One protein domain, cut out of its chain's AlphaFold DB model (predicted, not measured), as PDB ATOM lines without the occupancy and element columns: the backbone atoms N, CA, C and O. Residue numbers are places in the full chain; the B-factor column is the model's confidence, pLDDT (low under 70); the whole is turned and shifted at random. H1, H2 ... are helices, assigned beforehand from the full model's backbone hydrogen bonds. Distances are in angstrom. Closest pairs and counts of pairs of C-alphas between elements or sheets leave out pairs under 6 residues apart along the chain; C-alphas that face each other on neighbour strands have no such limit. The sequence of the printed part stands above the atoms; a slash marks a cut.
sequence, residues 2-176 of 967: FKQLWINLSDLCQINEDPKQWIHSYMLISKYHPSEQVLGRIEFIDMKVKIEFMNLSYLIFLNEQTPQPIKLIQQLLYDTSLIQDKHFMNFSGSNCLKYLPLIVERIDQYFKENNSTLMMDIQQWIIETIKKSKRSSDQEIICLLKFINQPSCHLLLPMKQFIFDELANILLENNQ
ATOM      1  N   PHE A   2       6.530 -25.738  43.415       76.19
ATOM      2  CA  PHE A   2       6.870 -24.587  42.560       76.19
ATOM      3  C   PHE A   2       6.595 -24.781  41.054       76.19
ATOM      4  O   PHE A   2       6.047 -23.885  40.422       76.19
ATOM      5  N   LYS A   3       6.893 -25.962  40.482       76.00
ATOM      6  CA  LYS A   3       6.528 -26.287  39.084       76.00
ATOM      7  C   LYS A   3       5.008 -26.193  38.840       76.00
ATOM      8  O   LYS A   3       4.595 -25.699  37.801       76.00
ATOM      9  N   GLN A   4       4.186 -26.602  39.813       78.31
ATOM     10  CA  GLN A   4       2.723 -26.518  39.721       78.31
ATOM     11  C   GLN A   4       2.228 -25.074  39.851       78.31
ATOM     12  O   GLN A   4       1.348 -24.671  39.106       78.31
ATOM     13  N   LEU A   5       2.818 -24.280  40.752       82.38
ATOM     14  CA  LEU A   5       2.511 -22.849  40.860       82.38
ATOM     15  C   LEU A   5       2.783 -22.094  39.560       82.38
ATOM     16  O   LEU A   5       1.989 -21.238  39.181       82.38
ATOM     17  N   TRP A   6       3.883 -22.423  38.882       83.06
ATOM     18  CA  TRP A   6       4.226 -21.837  37.591       83.06
ATOM     19  C   TRP A   6       3.199 -22.180  36.502       83.06
ATOM     20  O   TRP A   6       2.770 -21.300  35.755       83.06
ATOM     21  N   ILE A   7       2.785 -23.451  36.430       81.00
ATOM     22  CA  ILE A   7       1.740 -23.909  35.500       81.00
ATOM     23  C   ILE A   7       0.432 -23.167  35.793       81.00
ATOM     24  O   ILE A   7      -0.108 -22.523  34.904       81.00
ATOM     25  N   ASN A   8       0.010 -23.132  37.059       81.38
ATOM     26  CA  ASN A   8      -1.214 -22.448  37.463       81.38
ATOM     27  C   ASN A   8      -1.177 -20.938  37.162       81.38
ATOM     28  O   ASN A   8      -2.200 -20.381  36.791       81.38
ATOM     29  N   LEU A   9      -0.022 -20.266  37.301       80.38
ATOM     30  CA  LEU A   9       0.127 -18.854  36.914       80.38
ATOM     31  C   LEU A   9      -0.101 -18.669  35.410       80.38
ATOM     32  O   LEU A   9      -0.781 -17.736  34.989       80.38
ATOM     33  N   SER A  10       0.486 -19.564  34.613       76.75
ATOM     34  CA  SER A  10       0.398 -19.535  33.152       76.75
ATOM     35  C   SER A  10      -1.038 -19.779  32.685       76.75
ATOM     36  O   SER A  10      -1.530 -19.041  31.836       76.75
ATOM     37  N   ASP A  11      -1.723 -20.755  33.284       77.06
ATOM     38  CA  ASP A  11      -3.121 -21.088  32.989       77.06
ATOM     39  C   ASP A  11      -4.064 -19.948  33.399       77.06
ATOM     40  O   ASP A  11      -4.937 -19.547  32.628       77.06
ATOM     41  N   LEU A  12      -3.833 -19.337  34.567       81.31
ATOM     42  CA  LEU A  12      -4.587 -18.169  35.032       81.31
ATOM     43  C   LEU A  12      -4.460 -16.998  34.056       81.31
ATOM     44  O   LEU A  12      -5.448 -16.351  33.702       81.31
ATOM     45  N   CYS A  13      -3.246 -16.780  33.553       75.38
ATOM     46  CA  CYS A  13      -2.969 -15.808  32.507       75.38
ATOM     47  C   CYS A  13      -3.553 -16.207  31.143       75.38
ATOM     48  O   CYS A  13      -3.599 -15.368  30.264       75.38
ATOM     49  N   GLN A  14      -4.031 -17.423  30.900       72.38
ATOM     50  CA  GLN A  14      -4.700 -17.763  29.633       72.38
ATOM     51  C   GLN A  14      -6.223 -17.666  29.735       72.38
ATOM     52  O   GLN A  14      -6.884 -17.292  28.767       72.38
ATOM     53  N   ILE A  15      -6.772 -17.976  30.908       75.75
ATOM     54  CA  ILE A  15      -8.217 -18.114  31.134       75.75
ATOM     55  C   ILE A  15      -8.814 -16.839  31.772       75.75
ATOM     56  O   ILE A  15     -10.026 -16.640  31.740       75.75
ATOM     57  N   ASN A  16      -7.966 -15.916  32.253       70.44
ATOM     58  CA  ASN A  16      -8.345 -14.638  32.872       70.44
ATOM     59  C   ASN A  16      -9.242 -14.812  34.118       70.44
ATOM     60  O   ASN A  16     -10.231 -14.099  34.294       70.44
ATOM     61  N   GLU A  17      -8.895 -15.787  34.963       76.31
ATOM     62  CA  GLU A  17      -9.564 -16.085  36.239       76.31
ATOM     63  C   GLU A  17      -9.029 -15.228  37.405       76.31
ATOM     64  O   GLU A  17      -7.973 -14.602  37.304       76.31
ATOM     65  N   ASP A  18      -9.756 -15.194  38.530       78.19
ATOM     66  CA  ASP A  18      -9.387 -14.421  39.728       78.19
ATOM     67  C   ASP A  18      -8.043 -14.906  40.333       78.19
ATOM     68  O   ASP A  18      -7.929 -16.077  40.718       78.19
ATOM     69  N   PRO A  19      -7.024 -14.031  40.486       84.00
ATOM     70  CA  PRO A  19      -5.707 -14.404  41.000       84.00
ATOM     71  C   PRO A  19      -5.672 -14.801  42.480       84.00
ATOM     72  O   PRO A  19      -4.675 -15.384  42.908       84.00
ATOM     73  N   LYS A  20      -6.722 -14.552  43.280       82.06
ATOM     74  CA  LYS A  20      -6.704 -14.773  44.745       82.06
ATOM     75  C   LYS A  20      -6.223 -16.157  45.180       82.06
ATOM     76  O   LYS A  20      -5.422 -16.270  46.111       82.06
ATOM     77  N   GLN A  21      -6.678 -17.214  44.510       82.50
ATOM     78  CA  GLN A  21      -6.287 -18.582  44.862       82.50
ATOM     79  C   GLN A  21      -4.803 -18.847  44.559       82.50
ATOM     80  O   GLN A  21      -4.119 -19.547  45.316       82.50
ATOM     81  N   TRP A  22      -4.289 -18.255  43.479       88.31
ATOM     82  CA  TRP A  22      -2.879 -18.332  43.122       88.31
ATOM     83  C   TRP A  22      -2.006 -17.532  44.099       88.31
ATOM     84  O   TRP A  22      -1.021 -18.075  44.592       88.31
ATOM     85  N   ILE A  23      -2.411 -16.307  44.458       84.94
ATOM     86  CA  ILE A  23      -1.732 -15.440  45.443       84.94
ATOM     87  C   ILE A  23      -1.571 -16.171  46.783       84.94
ATOM     88  O   ILE A  23      -0.465 -16.246  47.321       84.94
ATOM     89  N   HIS A  24      -2.650 -16.773  47.298       80.75
ATOM     90  CA  HIS A  24      -2.616 -17.521  48.559       80.75
ATOM     91  C   HIS A  24      -1.679 -18.738  48.487       80.75
ATOM     92  O   HIS A  24      -0.881 -18.988  49.392       80.75
ATOM     93  N   SER A  25      -1.729 -19.470  47.372       81.81
ATOM     94  CA  SER A  25      -0.854 -20.624  47.140       81.81
ATOM     95  C   SER A  25       0.618 -20.210  47.022       81.81
ATOM     96  O   SER A  25       1.497 -20.903  47.536       81.81
ATOM     97  N   TYR A  26       0.898 -19.080  46.368       83.94
ATOM     98  CA  TYR A  26       2.243 -18.528  46.238       83.94
ATOM     99  C   TYR A  26       2.810 -18.124  47.602       83.94
ATOM    100  O   TYR A  26       3.911 -18.558  47.926       83.94
ATOM    101  N   MET A  27       2.046 -17.400  48.431       78.62
ATOM    102  CA  MET A  27       2.454 -17.012  49.791       78.62
ATOM    103  C   MET A  27       2.854 -18.199  50.670       78.62
ATOM    104  O   MET A  27       3.813 -18.117  51.436       78.62
ATOM    105  N   LEU A  28       2.118 -19.310  50.587       76.75
ATOM    106  CA  LEU A  28       2.420 -20.498  51.382       76.75
ATOM    107  C   LEU A  28       3.714 -21.176  50.912       76.75
ATOM    108  O   LEU A  28       4.507 -21.653  51.721       76.75
ATOM    109  N   ILE A  29       3.916 -21.247  49.596       77.75
ATOM    110  CA  ILE A  29       5.008 -22.015  48.992       77.75
ATOM    111  C   ILE A  29       6.308 -21.205  48.931       77.75
ATOM    112  O   ILE A  29       7.382 -21.792  49.050       77.75
ATOM    113  N   SER A  30       6.243 -19.877  48.790       73.75
ATOM    114  CA  SER A  30       7.415 -18.990  48.736       73.75
ATOM    115  C   SER A  30       8.252 -19.011  50.022       73.75
ATOM    116  O   SER A  30       9.443 -18.706  49.966       73.75
ATOM    117  N   LYS A  31       7.672 -19.463  51.149       72.38
ATOM    118  CA  LYS A  31       8.362 -19.732  52.426       72.38
ATOM    119  C   LYS A  31       9.396 -20.869  52.342       72.38
ATOM    120  O   LYS A  31      10.226 -21.007  53.236       72.38
ATOM    121  N   TYR A  32       9.376 -21.678  51.280       71.94
ATOM    122  CA  TYR A  32      10.316 -22.778  51.062       71.94
ATOM    123  C   TYR A  32      11.315 -22.424  49.957       71.94
ATOM    124  O   TYR A  32      10.934 -21.929  48.902       71.94
ATOM    125  N   HIS A  33      12.601 -22.733  50.138       65.69
ATOM    126  CA  HIS A  33      13.610 -22.492  49.103       65.69
ATOM    127  C   HIS A  33      14.093 -23.803  48.478       65.69
ATOM    128  O   HIS A  33      14.526 -24.700  49.206       65.69
ATOM    129  N   PRO A  34      14.047 -23.946  47.138       69.44
ATOM    130  CA  PRO A  34      14.691 -25.080  46.493       69.44
ATOM    131  C   PRO A  34      16.201 -25.028  46.752       69.44
ATOM    132  O   PRO A  34      16.779 -23.945  46.836       69.44
ATOM    133  N   SER A  35      16.851 -26.187  46.862       64.12
ATOM    134  CA  SER A  35      18.308 -26.274  46.984       64.12
ATOM    135  C   SER A  35      18.911 -26.967  45.765       64.12
ATOM    136  O   SER A  35      18.334 -27.903  45.205       64.12
ATOM    137  N   GLU A  36      20.103 -26.520  45.364       64.94
ATOM    138  CA  GLU A  36      20.859 -27.126  44.260       64.94
ATOM    139  C   GLU A  36      21.144 -28.617  44.518       64.94
ATOM    140  O   GLU A  36      21.136 -29.420  43.589       64.94
ATOM    141  N   GLN A  37      21.303 -29.000  45.791       66.38
ATOM    142  CA  GLN A  37      21.509 -30.384  46.227       66.38
ATOM    143  C   GLN A  37      20.310 -31.301  45.934       66.38
ATOM    144  O   GLN A  37      20.502 -32.495  45.737       66.38
ATOM    145  N   VAL A  38      19.089 -30.756  45.908       66.25
ATOM    146  CA  VAL A  38      17.848 -31.530  45.732       66.25
ATOM    147  C   VAL A  38      17.418 -31.608  44.266       66.25
ATOM    148  O   VAL A  38      16.897 -32.633  43.840       66.25
ATOM    149  N   LEU A  39      17.623 -30.542  43.488       66.06
ATOM    150  CA  LEU A  39      17.140 -30.456  42.101       66.06
ATOM    151  C   LEU A  39      18.226 -30.732  41.049       66.06
ATOM    152  O   LEU A  39      17.911 -30.953  39.884       66.06
ATOM    153  N   GLY A  40      19.505 -30.722  41.432       63.84
ATOM    154  CA  GLY A  40      20.607 -30.682  40.475       63.84
ATOM    155  C   GLY A  40      20.723 -29.309  39.798       63.84
ATOM    156  O   GLY A  40      19.763 -28.543  39.702       63.84
ATOM    157  N   ARG A  41      21.926 -28.966  39.326       63.69
ATOM    158  CA  ARG A  41      22.278 -27.593  38.911       63.69
ATOM    159  C   ARG A  41      21.375 -27.007  37.817       63.69
ATOM    160  O   ARG A  41      20.987 -25.849  37.915       63.69
ATOM    161  N   ILE A  42      21.022 -27.790  36.796       64.88
ATOM    162  CA  ILE A  42      20.234 -27.309  35.647       64.88
ATOM    163  C   ILE A  42      18.770 -27.063  36.037       64.88
ATOM    164  O   ILE A  42      18.237 -25.992  35.757       64.88
ATOM    165  N   GLU A  43      18.123 -28.011  36.726       68.06
ATOM    166  CA  GLU A  43      16.733 -27.818  37.163       68.06
ATOM    167  C   GLU A  43      16.619 -26.751  38.255       68.06
ATOM    168  O   GLU A  43      15.615 -26.044  38.322       68.06
ATOM    169  N   PHE A  44      17.648 -26.603  39.094       70.56
ATOM    170  CA  PHE A  44      17.712 -25.538  40.086       70.56
ATOM    171  C   PHE A  44      17.750 -24.148  39.434       70.56
ATOM    172  O   PHE A  44      16.990 -23.273  39.845       70.56
ATOM    173  N   ILE A  45      18.577 -23.952  38.399       66.81
ATOM    174  CA  ILE A  45      18.661 -22.680  37.664       66.81
ATOM    175  C   ILE A  45      17.329 -22.360  36.965       66.81
ATOM    176  O   ILE A  45      16.813 -21.257  37.132       66.81
ATOM    177  N   ASP A  46      16.725 -23.322  36.256       68.50
ATOM    178  CA  ASP A  46      15.417 -23.137  35.597       68.50
ATOM    179  C   ASP A  46      14.303 -22.794  36.604       68.50
ATOM    180  O   ASP A  46      13.492 -21.888  36.392       68.50
ATOM    181  N   MET A  47      14.286 -23.476  37.753       75.06
ATOM    182  CA  MET A  47      13.305 -23.215  38.804       75.06
ATOM    183  C   MET A  47      13.523 -21.851  39.475       75.06
ATOM    184  O   MET A  47      12.544 -21.186  39.813       75.06
ATOM    185  N   LYS A  48      14.776 -21.411  39.645       72.81
ATOM    186  CA  LYS A  48      15.120 -20.115  40.251       72.81
ATOM    187  C   LYS A  48      14.548 -18.945  39.445       72.81
ATOM    188  O   LYS A  48      13.904 -18.078  40.025       72.81
ATOM    189  N   VAL A  49      14.686 -18.979  38.121       71.94
ATOM    190  CA  VAL A  49      14.157 -17.943  37.212       71.94
ATOM    191  C   VAL A  49      12.633 -17.857  37.288       71.94
ATOM    192  O   VAL A  49      12.059 -16.776  37.394       71.94
ATOM    193  N   LYS A  50      11.958 -19.009  37.304       78.56
ATOM    194  CA  LYS A  50      10.498 -19.068  37.461       78.56
ATOM    195  C   LYS A  50      10.053 -18.491  38.801       78.56
ATOM    196  O   LYS A  50       9.044 -17.802  38.858       78.56
ATOM    197  N   ILE A  51      10.794 -18.746  39.880       78.25
ATOM    198  CA  ILE A  51      10.492 -18.193  41.210       78.25
ATOM    199  C   ILE A  51      10.652 -16.672  41.231       78.25
ATOM    200  O   ILE A  51       9.789 -15.990  41.782       78.25
ATOM    201  N   GLU A  52      11.708 -16.146  40.610       76.06
ATOM    202  CA  GLU A  52      11.941 -14.705  40.475       76.06
ATOM    203  C   GLU A  52      10.794 -14.029  39.707       76.06
ATOM    204  O   GLU A  52      10.253 -13.029  40.179       76.06
ATOM    205  N   PHE A  53      10.335 -14.608  38.592       81.94
ATOM    206  CA  PHE A  53       9.195 -14.075  37.836       81.94
ATOM    207  C   PHE A  53       7.856 -14.213  38.580       81.94
ATOM    208  O   PHE A  53       7.026 -13.304  38.548       81.94
ATOM    209  N   MET A  54       7.628 -15.328  39.284       85.06
ATOM    210  CA  MET A  54       6.432 -15.481  40.122       85.06
ATOM    211  C   MET A  54       6.400 -14.439  41.247       85.06
ATOM    212  O   MET A  54       5.321 -13.970  41.584       85.06
ATOM    213  N   ASN A  55       7.557 -14.029  41.781       84.38
ATOM    214  CA  ASN A  55       7.627 -12.937  42.755       84.38
ATOM    215  C   ASN A  55       7.174 -11.605  42.139       84.38
ATOM    216  O   ASN A  55       6.317 -10.925  42.691       84.38
ATOM    217  N   LEU A  56       7.661 -11.277  40.936       84.25
ATOM    218  CA  LEU A  56       7.202 -10.093  40.200       84.25
ATOM    219  C   LEU A  56       5.689 -10.136  39.932       84.25
ATOM    220  O   LEU A  56       4.989  -9.149  40.130       84.25
ATOM    221  N   SER A  57       5.174 -11.296  39.521       86.19
ATOM    222  CA  SER A  57       3.742 -11.490  39.253       86.19
ATOM    223  C   SER A  57       2.898 -11.326  40.517       86.19
ATOM    224  O   SER A  57       1.831 -10.724  40.475       86.19
ATOM    225  N   TYR A  58       3.390 -11.827  41.650       87.62
ATOM    226  CA  TYR A  58       2.764 -11.638  42.954       87.62
ATOM    227  C   TYR A  58       2.681 -10.154  43.331       87.62
ATOM    228  O   TYR A  58       1.600  -9.690  43.681       87.62
ATOM    229  N   LEU A  59       3.769  -9.397  43.168       82.62
ATOM    230  CA  LEU A  59       3.783  -7.952  43.430       82.62
ATOM    231  C   LEU A  59       2.810  -7.184  42.521       82.62
ATOM    232  O   LEU A  59       2.042  -6.357  43.004       82.62
ATOM    233  N   ILE A  60       2.762  -7.519  41.227       84.31
ATOM    234  CA  ILE A  60       1.808  -6.924  40.278       84.31
ATOM    235  C   ILE A  60       0.355  -7.221  40.681       84.31
ATOM    236  O   ILE A  60      -0.504  -6.351  40.569       84.31
ATOM    237  N   PHE A  61       0.063  -8.435  41.156       85.38
ATOM    238  CA  PHE A  61      -1.280  -8.785  41.621       85.38
ATOM    239  C   PHE A  61      -1.682  -8.096  42.927       85.38
ATOM    240  O   PHE A  61      -2.869  -7.848  43.124       85.38
ATOM    241  N   LEU A  62      -0.725  -7.820  43.815       81.44
ATOM    242  CA  LEU A  62      -0.983  -7.111  45.068       81.44
ATOM    243  C   LEU A  62      -1.174  -5.607  44.878       81.44
ATOM    244  O   LEU A  62      -1.792  -4.958  45.721       81.44
ATOM    245  N   ASN A  63      -0.651  -5.047  43.792       78.50
ATOM    246  CA  ASN A  63      -0.763  -3.627  43.530       78.50
ATOM    247  C   ASN A  63      -2.167  -3.278  43.002       78.50
ATOM    248  O   ASN A  63      -2.461  -3.410  41.812       78.50
ATOM    249  N   GLU A  64      -3.031  -2.782  43.892       70.62
ATOM    250  CA  GLU A  64      -4.419  -2.398  43.580       70.62
ATOM    251  C   GLU A  64      -4.523  -1.284  42.523       70.62
ATOM    252  O   GLU A  64      -5.545  -1.149  41.850       70.62
ATOM    253  N   GLN A  65      -3.453  -0.506  42.342       73.06
ATOM    254  CA  GLN A  65      -3.372   0.570  41.355       73.06
ATOM    255  C   GLN A  65      -2.985   0.059  39.959       73.06
ATOM    256  O   GLN A  65      -2.964   0.843  39.008       73.06
ATOM    257  N   THR A  66      -2.691  -1.236  39.797       77.75
ATOM    258  CA  THR A  66      -2.408  -1.822  38.486       77.75
ATOM    259  C   THR A  66      -3.712  -2.108  37.746       77.75
ATOM    260  O   THR A  66      -4.445  -3.029  38.120       77.75
ATOM    261  N   PRO A  67      -4.032  -1.386  36.657       73.12
ATOM    262  CA  PRO A  67      -5.221  -1.699  35.881       73.12
ATOM    263  C   PRO A  67      -5.024  -3.063  35.213       73.12
ATOM    264  O   PRO A  67      -4.017  -3.270  34.562       73.12
ATOM    265  N   GLN A  68      -5.962  -4.006  35.329       82.38
ATOM    266  CA  GLN A  68      -5.899  -5.314  34.637       82.38
ATOM    267  C   GLN A  68      -4.554  -6.079  34.819       82.38
ATOM    268  O   GLN A  68      -3.898  -6.406  33.829       82.38
ATOM    269  N   PRO A  69      -4.133  -6.425  36.051       84.06
ATOM    270  CA  PRO A  69      -2.807  -6.998  36.335       84.06
ATOM    271  C   PRO A  69      -2.519  -8.302  35.574       84.06
ATOM    272  O   PRO A  69      -1.392  -8.533  35.143       84.06
ATOM    273  N   ILE A  70      -3.552  -9.115  35.315       84.56
ATOM    274  CA  ILE A  70      -3.447 -10.339  34.507       84.56
ATOM    275  C   ILE A  70      -2.920 -10.023  33.098       84.56
ATOM    276  O   ILE A  70      -2.060 -10.736  32.592       84.56
ATOM    277  N   LYS A  71      -3.381  -8.931  32.474       83.00
ATOM    278  CA  LYS A  71      -2.962  -8.527  31.125       83.00
ATOM    279  C   LYS A  71      -1.505  -8.067  31.095       83.00
ATOM    280  O   LYS A  71      -0.784  -8.393  30.156       83.00
ATOM    281  N   LEU A  72      -1.063  -7.341  32.121       83.50
ATOM    282  CA  LEU A  72       0.340  -6.954  32.263       83.50
ATOM    283  C   LEU A  72       1.232  -8.190  32.440       83.50
ATOM    284  O   LEU A  72       2.222  -8.340  31.731       83.50
ATOM    285  N   ILE A  73       0.849  -9.118  33.321       84.94
ATOM    286  CA  ILE A  73       1.606 -10.358  33.548       84.94
ATOM    287  C   ILE A  73       1.612 -11.233  32.292       84.94
ATOM    288  O   ILE A  73       2.655 -11.775  31.956       84.94
ATOM    289  N   GLN A  74       0.506 -11.322  31.546       80.62
ATOM    290  CA  GLN A  74       0.454 -11.986  30.236       80.62
ATOM    291  C   GLN A  74       1.452 -11.381  29.243       80.62
ATOM    292  O   GLN A  74       2.161 -12.120  28.562       80.62
ATOM    293  N   GLN A  75       1.510 -10.050  29.145       80.38
ATOM    294  CA  GLN A  75       2.444  -9.355  28.256       80.38
ATOM    295  C   GLN A  75       3.893  -9.613  28.672       80.38
ATOM    296  O   GLN A  75       4.709  -9.995  27.836       80.38
ATOM    297  N   LEU A  76       4.185  -9.508  29.969       81.31
ATOM    298  CA  LEU A  76       5.499  -9.824  30.522       81.31
ATOM    299  C   LEU A  76       5.860 -11.297  30.307       81.31
ATOM    300  O   LEU A  76       6.990 -11.584  29.931       81.31
ATOM    301  N   LEU A  77       4.922 -12.232  30.487       76.75
ATOM    302  CA  LEU A  77       5.103 -13.661  30.214       76.75
ATOM    303  C   LEU A  77       5.373 -13.914  28.735       76.75
ATOM    304  O   LEU A  77       6.213 -14.743  28.425       76.75
ATOM    305  N   TYR A  78       4.701 -13.211  27.821       73.00
ATOM    306  CA  TYR A  78       4.936 -13.340  26.383       73.00
ATOM    307  C   TYR A  78       6.333 -12.839  26.002       73.00
ATOM    308  O   TYR A  78       7.104 -13.564  25.372       73.00
ATOM    309  N   ASP A  79       6.707 -11.654  26.476       66.81
ATOM    310  CA  ASP A  79       8.025 -11.058  26.248       66.81
ATOM    311  C   ASP A  79       9.156 -11.889  26.870       66.81
ATOM    312  O   ASP A  79      10.239 -12.026  26.300       66.81
ATOM    313  N   THR A  80       8.876 -12.516  28.015       62.97
ATOM    314  CA  THR A  80       9.770 -13.465  28.687       62.97
ATOM    315  C   THR A  80       9.597 -14.913  28.201       62.97
ATOM    316  O   THR A  80      10.368 -15.781  28.584       62.97
ATOM    317  N   SER A  81       8.655 -15.235  27.310       54.91
ATOM    318  CA  SER A  81       8.494 -16.597  26.763       54.91
ATOM    319  C   SER A  81       9.442 -16.882  25.596       54.91
ATOM    320  O   SER A  81       9.788 -18.040  25.362       54.91
ATOM    321  N   LEU A  82      10.005 -15.837  24.975       47.84
ATOM    322  CA  LEU A  82      11.201 -15.917  24.118       47.84
ATOM    323  C   LEU A  82      12.443 -16.467  24.866       47.84
ATOM    324  O   LEU A  82      13.460 -16.763  24.245       47.84
ATOM    325  N   ILE A  83      12.366 -16.643  26.193       47.78
ATOM    326  CA  ILE A  83      13.421 -17.189  27.068       47.78
ATOM    327  C   ILE A  83      13.460 -18.729  27.051       47.78
ATOM    328  O   ILE A  83      14.440 -19.323  27.493       47.78
ATOM    329  N   GLN A  84      12.434 -19.409  26.524       46.12
ATOM    330  CA  GLN A  84      12.395 -20.880  26.487       46.12
ATOM    331  C   GLN A  84      13.132 -21.512  25.292       46.12
ATOM    332  O   GLN A  84      13.192 -22.745  25.206       46.12
ATOM    333  N   ASP A  85      13.736 -20.722  24.397       41.81
ATOM    334  CA  ASP A  85      14.550 -21.280  23.316       41.81
ATOM    335  C   ASP A  85      15.852 -21.885  23.865       41.81
ATOM    336  O   ASP A  85      16.709 -21.225  24.456       41.81
ATOM    337  N   LYS A  86      15.981 -23.199  23.656       41.78
ATOM    338  CA  LYS A  86      16.897 -24.162  24.299       41.78
ATOM    339  C   LYS A  86      18.409 -23.923  24.107       41.78
ATOM    340  O   LYS A  86      19.197 -24.817  24.408       41.78
ATOM    341  N   HIS A  87      18.846 -22.762  23.624       38.25
ATOM    342  CA  HIS A  87      20.234 -22.521  23.213       38.25
ATOM    343  C   HIS A  87      21.119 -21.731  24.194       38.25
ATOM    344  O   HIS A  87      22.323 -21.649  23.965       38.25
ATOM    345  N   PHE A  88      20.603 -21.233  25.321       40.16
ATOM    346  CA  PHE A  88      21.399 -20.462  26.295       40.16
ATOM    347  C   PHE A  88      21.608 -21.206  27.628       40.16
ATOM    348  O   PHE A  88      21.218 -20.738  28.689       40.16
ATOM    349  N   MET A  89      22.244 -22.381  27.587       36.03
ATOM    350  CA  MET A  89      22.491 -23.244  28.763       36.03
ATOM    351  C   MET A  89      23.868 -23.054  29.441       36.03
ATOM    352  O   MET A  89      24.331 -23.955  30.135       36.03
ATOM    353  N   ASN A  90      24.535 -21.902  29.281       36.34
ATOM    354  CA  ASN A  90      25.912 -21.715  29.784       36.34
ATOM    355  C   ASN A  90      26.125 -20.595  30.821       36.34
ATOM    356  O   ASN A  90      27.272 -20.346  31.185       36.34
ATOM    357  N   PHE A  91      25.082 -19.949  31.351       37.81
ATOM    358  CA  PHE A  91      25.247 -18.859  32.327       37.81
ATOM    359  C   PHE A  91      24.598 -19.186  33.680       37.81
ATOM    360  O   PHE A  91      23.524 -19.775  33.743       37.81
ATOM    361  N   SER A  92      25.286 -18.847  34.776       39.62
ATOM    362  CA  SER A  92      24.914 -19.170  36.165       39.62
ATOM    363  C   SER A  92      24.251 -18.014  36.940       39.62
ATOM    364  O   SER A  92      24.172 -18.086  38.169       39.62
ATOM    365  N   GLY A  93      23.809 -16.956  36.248       52.97
ATOM    366  CA  GLY A  93      23.141 -15.772  36.812       52.97
ATOM    367  C   GLY A  93      21.603 -15.861  36.852       52.97
ATOM    368  O   GLY A  93      21.008 -16.836  36.395       52.97
ATOM    369  N   SER A  94      20.947 -14.843  37.429       53.81
ATOM    370  CA  SER A  94      19.487 -14.654  37.343       53.81
ATOM    371  C   SER A  94      19.114 -14.192  35.930       53.81
ATOM    372  O   SER A  94      19.492 -13.095  35.515       53.81
ATOM    373  N   ASN A  95      18.340 -14.997  35.192       61.03
ATOM    374  CA  ASN A  95      17.851 -14.593  33.870       61.03
ATOM    375  C   ASN A  95      16.913 -13.380  33.961       61.03
ATOM    376  O   ASN A  95      16.888 -12.590  33.029       61.03
ATOM    377  N   CYS A  96      16.188 -13.173  35.066       61.41
ATOM    378  CA  CYS A  96      15.262 -12.046  35.206       61.41
ATOM    379  C   CYS A  96      15.954 -10.674  35.164       61.41
ATOM    380  O   CYS A  96      15.421  -9.756  34.543       61.41
ATOM    381  N   LEU A  97      17.158 -10.540  35.733       62.97
ATOM    382  CA  LEU A  97      17.934  -9.293  35.659       62.97
ATOM    383  C   LEU A  97      18.328  -8.935  34.220       62.97
ATOM    384  O   LEU A  97      18.315  -7.766  33.850       62.97
ATOM    385  N   LYS A  98      18.592  -9.932  33.370       64.69
ATOM    386  CA  LYS A  98      18.892  -9.714  31.947       64.69
ATOM    387  C   LYS A  98      17.723  -9.075  31.185       64.69
ATOM    388  O   LYS A  98      17.952  -8.322  30.244       64.69
ATOM    389  N   TYR A  99      16.486  -9.365  31.591       69.94
ATOM    390  CA  TYR A  99      15.266  -8.833  30.967       69.94
ATOM    391  C   TYR A  99      14.691  -7.624  31.702       69.94
ATOM    392  O   TYR A  99      13.658  -7.107  31.287       69.94
ATOM    393  N   LEU A 100      15.368  -7.140  32.749       73.38
ATOM    394  CA  LEU A 100      14.958  -5.949  33.481       73.38
ATOM    395  C   LEU A 100      14.644  -4.749  32.564       73.38
ATOM    396  O   LEU A 100      13.608  -4.128  32.793       73.38
ATOM    397  N   PRO A 101      15.426  -4.455  31.501       72.69
ATOM    398  CA  PRO A 101      15.094  -3.374  30.574       72.69
ATOM    399  C   PRO A 101      13.713  -3.518  29.932       72.69
ATOM    400  O   PRO A 101      12.925  -2.580  29.931       72.69
ATOM    401  N   LEU A 102      13.410  -4.724  29.446       74.06
ATOM    402  CA  LEU A 102      12.162  -5.046  28.758       74.06
ATOM    403  C   LEU A 102      10.971  -5.037  29.721       74.06
ATOM    404  O   LEU A 102       9.890  -4.575  29.372       74.06
ATOM    405  N   ILE A 103      11.185  -5.519  30.950       78.06
ATOM    406  CA  ILE A 103      10.182  -5.491  32.018       78.06
ATOM    407  C   ILE A 103       9.838  -4.040  32.370       78.06
ATOM    408  O   ILE A 103       8.663  -3.689  32.392       78.06
ATOM    409  N   VAL A 104      10.842  -3.189  32.602       76.69
ATOM    410  CA  VAL A 104      10.632  -1.773  32.943       76.69
ATOM    411  C   VAL A 104       9.954  -1.026  31.796       76.69
ATOM    412  O   VAL A 104       8.994  -0.306  32.046       76.69
ATOM    413  N   GLU A 105      10.390  -1.229  30.550       76.38
ATOM    414  CA  GLU A 105       9.765  -0.614  29.372       76.38
ATOM    415  C   GLU A 105       8.301  -1.040  29.219       76.38
ATOM    416  O   GLU A 105       7.428  -0.206  28.984       76.38
ATOM    417  N   ARG A 106       8.002  -2.336  29.379       78.19
ATOM    418  CA  ARG A 106       6.630  -2.831  29.250       78.19
ATOM    419  C   ARG A 106       5.732  -2.280  30.346       78.19
ATOM    420  O   ARG A 106       4.585  -1.946  30.065       78.19
ATOM    421  N   ILE A 107       6.241  -2.192  31.571       77.69
ATOM    422  CA  ILE A 107       5.498  -1.622  32.691       77.69
ATOM    423  C   ILE A 107       5.268  -0.127  32.446       77.69
ATOM    424  O   ILE A 107       4.135   0.319  32.564       77.69
ATOM    425  N   ASP A 108       6.274   0.630  32.012       74.50
ATOM    426  CA  ASP A 108       6.104   2.049  31.674       74.50
ATOM    427  C   ASP A 108       5.065   2.260  30.556       74.50
ATOM    428  O   ASP A 108       4.096   2.986  30.744       74.50
ATOM    429  N   GLN A 109       5.149   1.515  29.447       76.56
ATOM    430  CA  GLN A 109       4.151   1.559  28.364       76.56
ATOM    431  C   GLN A 109       2.728   1.221  28.833       76.56
ATOM    432  O   GLN A 109       1.740   1.655  28.230       76.56
ATOM    433  N   TYR A 110       2.617   0.398  29.873       77.69
ATOM    434  CA  TYR A 110       1.349  -0.020  30.446       77.69
ATOM    435  C   TYR A 110       0.702   1.076  31.305       77.69
ATOM    436  O   TYR A 110      -0.527   1.194  31.334       77.69
ATOM    437  N   PHE A 111       1.512   1.912  31.959       72.62
ATOM    438  CA  PHE A 111       1.065   3.017  32.803       72.62
ATOM    439  C   PHE A 111       1.145   4.355  32.052       72.62
ATOM    440  O   PHE A 111       2.211   4.894  31.799       72.62
ATOM    441  N   LYS A 112      -0.010   4.945  31.714       57.81
ATOM    442  CA  LYS A 112      -0.069   6.249  31.014       57.81
ATOM    443  C   LYS A 112       0.439   7.439  31.848       57.81
ATOM    444  O   LYS A 112       0.744   8.478  31.274       57.81
ATOM    445  N   GLU A 113       0.503   7.289  33.170       56.97
ATOM    446  CA  GLU A 113       1.073   8.229  34.142       56.97
ATOM    447  C   GLU A 113       1.885   7.415  35.165       56.97
ATOM    448  O   GLU A 113       1.482   6.302  35.507       56.97
ATOM    449  N   ASN A 114       3.021   7.946  35.637       55.72
ATOM    450  CA  ASN A 114       3.943   7.257  36.553       55.72
ATOM    451  C   ASN A 114       3.222   6.696  37.793       55.72
ATOM    452  O   ASN A 114       2.924   7.438  38.729       55.72
ATOM    453  N   ASN A 115       3.003   5.378  37.841       64.69
ATOM    454  CA  ASN A 115       2.519   4.704  39.044       64.69
ATOM    455  C   ASN A 115       3.697   4.438  39.996       64.69
ATOM    456  O   ASN A 115       4.451   3.474  39.836       64.69
ATOM    457  N   SER A 116       3.867   5.318  40.983       61.03
ATOM    458  CA  SER A 116       4.983   5.271  41.931       61.03
ATOM    459  C   SER A 116       4.982   4.023  42.820       61.03
ATOM    460  O   SER A 116       6.062   3.566  43.184       61.03
ATOM    461  N   THR A 117       3.820   3.436  43.140       69.31
ATOM    462  CA  THR A 117       3.742   2.279  44.051       69.31
ATOM    463  C   THR A 117       4.298   1.010  43.422       69.31
ATOM    464  O   THR A 117       5.184   0.388  44.003       69.31
ATOM    465  N   LEU A 118       3.883   0.678  42.195       74.75
ATOM    466  CA  LEU A 118       4.410  -0.505  41.509       74.75
ATOM    467  C   LEU A 118       5.909  -0.354  41.215       74.75
ATOM    468  O   LEU A 118       6.653  -1.329  41.269       74.75
ATOM    469  N   MET A 119       6.381   0.868  40.952       71.19
ATOM    470  CA  MET A 119       7.811   1.130  40.776       71.19
ATOM    471  C   MET A 119       8.619   0.839  42.046       71.19
ATOM    472  O   MET A 119       9.703   0.266  41.940       71.19
ATOM    473  N   MET A 120       8.097   1.137  43.241       68.44
ATOM    474  CA  MET A 120       8.736   0.727  44.501       68.44
ATOM    475  C   MET A 120       8.746  -0.798  44.673       68.44
ATOM    476  O   MET A 120       9.771  -1.361  45.060       68.44
ATOM    477  N   ASP A 121       7.653  -1.484  44.330       74.25
ATOM    478  CA  ASP A 121       7.585  -2.950  44.392       74.25
ATOM    479  C   ASP A 121       8.600  -3.596  43.433       74.25
ATOM    480  O   ASP A 121       9.321  -4.529  43.791       74.25
ATOM    481  N   ILE A 122       8.736  -3.042  42.224       75.62
ATOM    482  CA  ILE A 122       9.755  -3.441  41.248       75.62
ATOM    483  C   ILE A 122      11.160  -3.169  41.794       75.62
ATOM    484  O   ILE A 122      12.041  -4.010  41.626       75.62
ATOM    485  N   GLN A 123      11.388  -2.046  42.484       71.69
ATOM    486  CA  GLN A 123      12.664  -1.779  43.155       71.69
ATOM    487  C   GLN A 123      13.006  -2.891  44.151       71.69
ATOM    488  O   GLN A 123      14.120  -3.413  44.132       71.69
ATOM    489  N   GLN A 124      12.049  -3.280  44.995       71.69
ATOM    490  CA  GLN A 124      12.232  -4.337  45.988       71.69
ATOM    491  C   GLN A 124      12.476  -5.700  45.333       71.69
ATOM    492  O   GLN A 124      13.343  -6.464  45.764       71.69
ATOM    493  N   TRP A 125      11.775  -5.989  44.241       79.50
ATOM    494  CA  TRP A 125      12.013  -7.182  43.438       79.50
ATOM    495  C   TRP A 125      13.427  -7.212  42.839       79.50
ATOM    496  O   TRP A 125      14.113  -8.237  42.919       79.50
ATOM    497  N   ILE A 126      13.902  -6.083  42.298       71.94
ATOM    498  CA  ILE A 126      15.278  -5.929  41.810       71.94
ATOM    499  C   ILE A 126      16.264  -6.186  42.960       71.94
ATOM    500  O   ILE A 126      17.188  -6.979  42.785       71.94
ATOM    501  N   ILE A 127      16.036  -5.603  44.146       65.38
ATOM    502  CA  ILE A 127      16.871  -5.793  45.350       65.38
ATOM    503  C   ILE A 127      17.010  -7.266  45.702       65.38
ATOM    504  O   ILE A 127      18.120  -7.768  45.887       65.38
ATOM    505  N   GLU A 128      15.887  -7.966  45.832       70.19
ATOM    506  CA  GLU A 128      15.910  -9.371  46.211       70.19
ATOM    507  C   GLU A 128      16.641 -10.221  45.182       70.19
ATOM    508  O   GLU A 128      17.393 -11.126  45.549       70.19
ATOM    509  N   THR A 129      16.430  -9.923  43.904       70.06
ATOM    510  CA  THR A 129      17.042 -10.662  42.805       70.06
ATOM    511  C   THR A 129      18.558 -10.446  42.791       70.06
ATOM    512  O   THR A 129      19.306 -11.423  42.743       70.06
ATOM    513  N   ILE A 130      19.007  -9.197  42.955       67.44
ATOM    514  CA  ILE A 130      20.419  -8.802  43.052       67.44
ATOM    515  C   ILE A 130      21.098  -9.439  44.284       67.44
ATOM    516  O   ILE A 130      22.143 -10.080  44.170       67.44
ATOM    517  N   LYS A 131      20.482  -9.379  45.473       63.94
ATOM    518  CA  LYS A 131      21.039  -9.994  46.699       63.94
ATOM    519  C   LYS A 131      21.117 -11.522  46.625       63.94
ATOM    520  O   LYS A 131      22.020 -12.133  47.199       63.94
ATOM    521  N   LYS A 132      20.180 -12.161  45.916       65.69
ATOM    522  CA  LYS A 132      20.163 -13.616  45.665       65.69
ATOM    523  C   LYS A 132      21.109 -14.027  44.526       65.69
ATOM    524  O   LYS A 132      21.312 -15.230  44.307       65.69
ATOM    525  N   SER A 133      21.701 -13.075  43.805       59.94
ATOM    526  CA  SER A 133      22.580 -13.312  42.659       59.94
ATOM    527  C   SER A 133      24.067 -13.128  42.975       59.94
ATOM    528  O   SER A 133      24.816 -12.777  42.077       59.94
ATOM    529  N   LYS A 134      24.537 -13.466  44.193       54.38
ATOM    530  CA  LYS A 134      25.955 -13.431  44.662       54.38
ATOM    531  C   LYS A 134      27.045 -14.032  43.729       54.38
ATOM    532  O   LYS A 134      28.207 -14.088  44.105       54.38
ATOM    533  N   ARG A 135      26.696 -14.543  42.544       56.06
ATOM    534  CA  ARG A 135      27.589 -15.035  41.480       56.06
ATOM    535  C   ARG A 135      27.246 -14.456  40.092       56.06
ATOM    536  O   ARG A 135      27.415 -15.158  39.095       56.06
ATOM    537  N   SER A 136      26.701 -13.241  40.015       59.62
ATOM    538  CA  SER A 136      26.500 -12.543  38.739       59.62
ATOM    539  C   SER A 136      27.840 -12.331  38.041       59.62
ATOM    540  O   SER A 136      28.843 -12.045  38.692       59.62
ATOM    541  N   SER A 137      27.867 -12.499  36.722       64.88
ATOM    542  CA  SER A 137      29.067 -12.208  35.932       64.88
ATOM    543  C   SER A 137      29.249 -10.696  35.764       64.88
ATOM    544  O   SER A 137      28.265  -9.969  35.626       64.88
ATOM    545  N   ASP A 138      30.495 -10.220  35.705       71.62
ATOM    546  CA  ASP A 138      30.802  -8.797  35.473       71.62
ATOM    547  C   ASP A 138      30.100  -8.255  34.212       71.62
ATOM    548  O   ASP A 138      29.630  -7.121  34.191       71.62
ATOM    549  N   GLN A 139      29.941  -9.095  33.182       72.88
ATOM    550  CA  GLN A 139      29.233  -8.754  31.943       72.88
ATOM    551  C   GLN A 139      27.741  -8.461  32.159       72.88
ATOM    552  O   GLN A 139      27.208  -7.531  31.558       72.88
ATOM    553  N   GLU A 140      27.060  -9.220  33.023       70.81
ATOM    554  CA  GLU A 140      25.649  -8.976  33.355       70.81
ATOM    555  C   GLU A 140      25.487  -7.646  34.096       70.81
ATOM    556  O   GLU A 140      24.568  -6.880  33.805       70.81
ATOM    557  N   ILE A 141      26.410  -7.343  35.012       76.12
ATOM    558  CA  ILE A 141      26.406  -6.083  35.757       76.12
ATOM    559  C   ILE A 141      26.666  -4.897  34.817       76.12
ATOM    560  O   ILE A 141      25.946  -3.902  34.879       76.12
ATOM    561  N   ILE A 142      27.620  -5.018  33.888       80.69
ATOM    562  CA  ILE A 142      27.888  -4.000  32.857       80.69
ATOM    563  C   ILE A 142      26.646  -3.743  31.995       80.69
ATOM    564  O   ILE A 142      26.310  -2.589  31.727       80.69
ATOM    565  N   CYS A 143      25.924  -4.788  31.578       78.56
ATOM    566  CA  CYS A 143      24.678  -4.627  30.823       78.56
ATOM    567  C   CYS A 143      23.613  -3.840  31.606       78.56
ATOM    568  O   CYS A 143      22.937  -2.989  31.028       78.56
ATOM    569  N   LEU A 144      23.483  -4.089  32.911       78.94
ATOM    570  CA  LEU A 144      22.548  -3.364  33.773       78.94
ATOM    571  C   LEU A 144      22.950  -1.897  33.957       78.94
ATOM    572  O   LEU A 144      22.098  -1.015  33.875       78.94
ATOM    573  N   LEU A 145      24.241  -1.618  34.151       85.81
ATOM    574  CA  LEU A 145      24.751  -0.249  34.243       85.81
ATOM    575  C   LEU A 145      24.524   0.526  32.935       85.81
ATOM    576  O   LEU A 145      24.096   1.680  32.977       85.81
ATOM    577  N   LYS A 146      24.716  -0.119  31.775       85.56
ATOM    578  CA  LYS A 146      24.366   0.454  30.463       85.56
ATOM    579  C   LYS A 146      22.882   0.780  30.365       85.56
ATOM    580  O   LYS A 146      22.538   1.884  29.964       85.56
ATOM    581  N   PHE A 147      22.007  -0.132  30.787       83.00
ATOM    582  CA  PHE A 147      20.566   0.122  30.815       83.00
ATOM    583  C   PHE A 147      20.202   1.330  31.690       83.00
ATOM    584  O   PHE A 147      19.459   2.197  31.244       83.00
ATOM    585  N   ILE A 148      20.754   1.436  32.904       84.44
ATOM    586  CA  ILE A 148      20.498   2.571  33.811       84.44
ATOM    587  C   ILE A 148      20.909   3.908  33.174       84.44
ATOM    588  O   ILE A 148      20.254   4.929  33.399       84.44
ATOM    589  N   ASN A 149      21.978   3.893  32.372       85.00
ATOM    590  CA  ASN A 149      22.502   5.066  31.683       85.00
ATOM    591  C   ASN A 149      21.658   5.510  30.473       85.00
ATOM    592  O   ASN A 149      21.825   6.630  29.994       85.00
ATOM    593  N   GLN A 150      20.761   4.662  29.958       78.50
ATOM    594  CA  GLN A 150      19.971   4.997  28.775       78.50
ATOM    595  C   GLN A 150      18.946   6.104  29.078       78.50
ATOM    596  O   GLN A 150      18.227   6.019  30.078       78.50
ATOM    597  N   PRO A 151      18.788   7.110  28.193       73.25
ATOM    598  CA  PRO A 151      17.735   8.121  28.326       73.25
ATOM    599  C   PRO A 151      16.320   7.526  28.333       73.25
ATOM    600  O   PRO A 151      15.430   8.067  28.977       73.25
ATOM    601  N   SER A 152      16.126   6.387  27.657       71.25
ATOM    602  CA  SER A 152      14.881   5.608  27.645       71.25
ATOM    603  C   SER A 152      14.645   4.798  28.924       71.25
ATOM    604  O   SER A 152      13.647   4.097  29.032       71.25
ATOM    605  N   CYS A 153      15.555   4.826  29.899       76.38
ATOM    606  CA  CYS A 153      15.337   4.153  31.170       76.38
ATOM    607  C   CYS A 153      14.368   4.978  32.027       76.38
ATOM    608  O   CYS A 153      14.760   5.989  32.617       76.38
ATOM    609  N   HIS A 154      13.126   4.504  32.124       75.00
ATOM    610  CA  HIS A 154      12.019   5.138  32.853       75.00
ATOM    611  C   HIS A 154      12.112   5.023  34.386       75.00
ATOM    612  O   HIS A 154      11.247   5.510  35.109       75.00
ATOM    613  N   LEU A 155      13.179   4.411  34.915       76.69
ATOM    614  CA  LEU A 155      13.416   4.370  36.356       76.69
ATOM    615  C   LEU A 155      13.619   5.782  36.922       76.69
ATOM    616  O   LEU A 155      14.358   6.598  36.363       76.69
ATOM    617  N   LEU A 156      13.027   6.045  38.088       77.19
ATOM    618  CA  LEU A 156      13.252   7.289  38.821       77.19
ATOM    619  C   LEU A 156      14.724   7.402  39.248       77.19
ATOM    620  O   LEU A 156      15.370   6.402  39.566       77.19
ATOM    621  N   LEU A 157      15.254   8.627  39.321       79.38
ATOM    622  CA  LEU A 157      16.651   8.878  39.702       79.38
ATOM    623  C   LEU A 157      17.064   8.209  41.037       79.38
ATOM    624  O   LEU A 157      18.130   7.593  41.063       79.38
ATOM    625  N   PRO A 158      16.248   8.225  42.115       74.12
ATOM    626  CA  PRO A 158      16.587   7.513  43.350       74.12
ATOM    627  C   PRO A 158      16.715   5.997  43.160       74.12
ATOM    628  O   PRO A 158      17.599   5.379  43.748       74.12
ATOM    629  N   MET A 159      15.879   5.397  42.305       76.12
ATOM    630  CA  MET A 159      15.964   3.970  41.976       76.12
ATOM    631  C   MET A 159      17.229   3.678  41.173       76.12
ATOM    632  O   MET A 159      17.924   2.709  41.461       76.12
ATOM    633  N   LYS A 160      17.563   4.542  40.204       85.44
ATOM    634  CA  LYS A 160      18.810   4.447  39.434       85.44
ATOM    635  C   LYS A 160      20.033   4.493  40.353       85.44
ATOM    636  O   LYS A 160      20.888   3.620  40.239       85.44
ATOM    637  N   GLN A 161      20.085   5.441  41.296       86.62
ATOM    638  CA  GLN A 161      21.159   5.530  42.295       86.62
ATOM    639  C   GLN A 161      21.229   4.284  43.165       86.62
ATOM    640  O   GLN A 161      22.295   3.706  43.329       86.62
ATOM    641  N   PHE A 162      20.094   3.847  43.697       80.88
ATOM    642  CA  PHE A 162      20.056   2.685  44.565       80.88
ATOM    643  C   PHE A 162      20.557   1.417  43.845       80.88
ATOM    644  O   PHE A 162      21.410   0.702  44.366       80.88
ATOM    645  N   ILE A 163      20.066   1.149  42.630       80.00
ATOM    646  CA  ILE A 163      20.492  -0.020  41.846       80.00
ATOM    647  C   ILE A 163      21.979   0.094  41.508       80.00
ATOM    648  O   ILE A 163      22.709  -0.885  41.636       80.00
ATOM    649  N   PHE A 164      22.442   1.288  41.124       88.62
ATOM    650  CA  PHE A 164      23.857   1.549  40.888       88.62
ATOM    651  C   PHE A 164      24.717   1.176  42.101       88.62
ATOM    652  O   PHE A 164      25.728   0.496  41.945       88.62
ATOM    653  N   ASP A 165      24.300   1.569  43.304       86.00
ATOM    654  CA  ASP A 165      25.045   1.315  44.534       86.00
ATOM    655  C   ASP A 165      25.194  -0.181  44.834       86.00
ATOM    656  O   ASP A 165      26.285  -0.636  45.183       86.00
ATOM    657  N   GLU A 166      24.112  -0.951  44.685       79.44
ATOM    658  CA  GLU A 166      24.123  -2.402  44.898       79.44
ATOM    659  C   GLU A 166      24.989  -3.109  43.847       79.44
ATOM    660  O   GLU A 166      25.800  -3.969  44.190       79.44
ATOM    661  N   LEU A 167      24.884  -2.709  42.574       81.75
ATOM    662  CA  LEU A 167      25.722  -3.247  41.498       81.75
ATOM    663  C   LEU A 167      27.206  -2.928  41.720       81.75
ATOM    664  O   LEU A 167      28.056  -3.805  41.561       81.75
ATOM    665  N   ALA A 168      27.522  -1.701  42.138       85.25
ATOM    666  CA  ALA A 168      28.877  -1.290  42.488       85.25
ATOM    667  C   ALA A 168      29.423  -2.098  43.675       85.25
ATOM    668  O   ALA A 168      30.579  -2.518  43.651       85.25
ATOM    669  N   ASN A 169      28.602  -2.366  44.694       79.62
ATOM    670  CA  ASN A 169      29.001  -3.197  45.830       79.62
ATOM    671  C   ASN A 169      29.274  -4.647  45.412       79.62
ATOM    672  O   ASN A 169      30.292  -5.194  45.822       79.62
ATOM    673  N   ILE A 170      28.452  -5.247  44.546       76.81
ATOM    674  CA  ILE A 170      28.680  -6.616  44.050       76.81
ATOM    675  C   ILE A 170      29.981  -6.720  43.251       76.81
ATOM    676  O   ILE A 170      30.725  -7.686  43.425       76.81
ATOM    677  N   LEU A 171      30.298  -5.717  42.424       77.88
ATOM    678  CA  LEU A 171      31.580  -5.660  41.710       77.88
ATOM    679  C   LEU A 171      32.785  -5.615  42.671       77.88
ATOM    680  O   LEU A 171      33.877  -6.058  42.315       77.88
ATOM    681  N   LEU A 172      32.595  -5.105  43.892       76.62
ATOM    682  CA  LEU A 172      33.639  -4.953  44.910       76.62
ATOM    683  C   LEU A 172      33.692  -6.108  45.933       76.62
ATOM    684  O   LEU A 172      34.774  -6.391  46.455       76.62
ATOM    685  N   GLU A 173      32.570  -6.795  46.204       67.00
ATOM    686  CA  GLU A 173      32.425  -7.866  47.216       67.00
ATOM    687  C   GLU A 173      33.365  -9.068  46.995       67.00
ATOM    688  O   GLU A 173      33.581  -9.863  47.909       67.00
ATOM    689  N   ASN A 174      33.998  -9.170  45.826       51.44
ATOM    690  CA  ASN A 174      34.962 -10.222  45.527       51.44
ATOM    691  C   ASN A 174      36.398  -9.956  46.010       51.44
ATOM    692  O   ASN A 174      37.197 -10.884  45.913       51.44
ATOM    693  N   ASN A 175      36.764  -8.764  46.525       47.16
ATOM    694  CA  ASN A 175      38.193  -8.470  46.732       47.16
ATOM    695  C   ASN A 175      38.676  -7.884  48.073       47.16
ATOM    696  O   ASN A 175      39.810  -8.214  48.416       47.16
ATOM    697  N   GLN A 176      37.972  -7.050  48.858       51.28
ATOM    698  CA  GLN A 176      38.646  -6.381  50.002       51.28
ATOM    699  C   GLN A 176      37.717  -5.983  51.169       51.28
ATOM    700  O   GLN A 176      36.853  -5.127  51.017       51.28
TER     701      GLN A 176
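This is residues 2 to 176 of the 967 residues of the protein "Hypothetical protein" of Adineta steineri (UniProt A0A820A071). Helix pairs stacked side by side make a slab roughly two helices thick: H1 with H2, H4 with H5, H8 with H9 and H10 with H11. H2, H4, H9 and H11 make one layer, with the long H4 near the middle of the whole; H1, H5, H8 and H10 make the other, more loosely, H1 set crosswise to H5. The short H7 packs between H4, H9 and H10. The 175 printed residues hold eleven named helices, H1 to H11 in chain order, and no named strand: class all helix. The whole is compact, radius of gyration of the C-alphas 16.2 A, with a rounded outline of 49 by 44 by 30 A.

H4, residues 41 to 62, is the longest at 31.6 A, from C-alpha 41 at (22.278, -27.593, 38.911). H1 is residues 2 to 15, 20.0 A, from C-alpha 2 at (6.870, -24.587, 42.560); H2 is 20 to 30, H3 36 to 39, H5 69 to 79, H6 81 to 84, H7 95 to 98, H8 100 to 110. H9 is residues 116 to 131, 22.7 A; H10 is 138 to 149, 16.6 A; H11 is 157 to 172, 22.5 A, ending at C-alpha 172 at (33.639, -4.953, 44.910).

H4 is the hub, touching five helices. Its residues 52 to 60 touch H9 at a shallow tilt of 18 degrees, opposite ways, C-alphas of Leu 59 and Asp 121 closest at 6.4 A. H4 and H5 are a hairpin, Phe 61 and Pro 69 closest at 5.8 A between C-alphas, at 33 degrees, only just short of steep. H4 touches H1 at a steep tilt of 46 degrees, C-alphas of Trp 6 and Lys 50 closest at 6.9 A. It touches H7, C-alphas of Val 49 and Asn 95 closest at 6.0 A, and only just touches H2, with 3 pairs within 8 A. H1 and H2 are a hairpin at 19 degrees. H5 touches H8 at a steep tilt of 43 degrees, C-alphas of Leu 76 and Ile 103 closest at 6.6 A; H8 and H9 are near each other. H9 touches H11 the same way at 1 degree, and H10 and H11 are a hairpin at 18 degrees. H3 is close to H4 but not clearly touching; H5 and H6 meet only through their link. H1, H2, H4, H5, H8, H9, H10 and H11 have every O i to N i+4 pair within hydrogen-bond range; H3, H6 and H7 are too short for one.

The C-alphas of Ile 15 and Gln 176 are farthest apart, 51.9 A. The printed part has no cut, and no link is long. Its mean pLDDT is 72.1; 54 residues are under 70, among them 79 to 99.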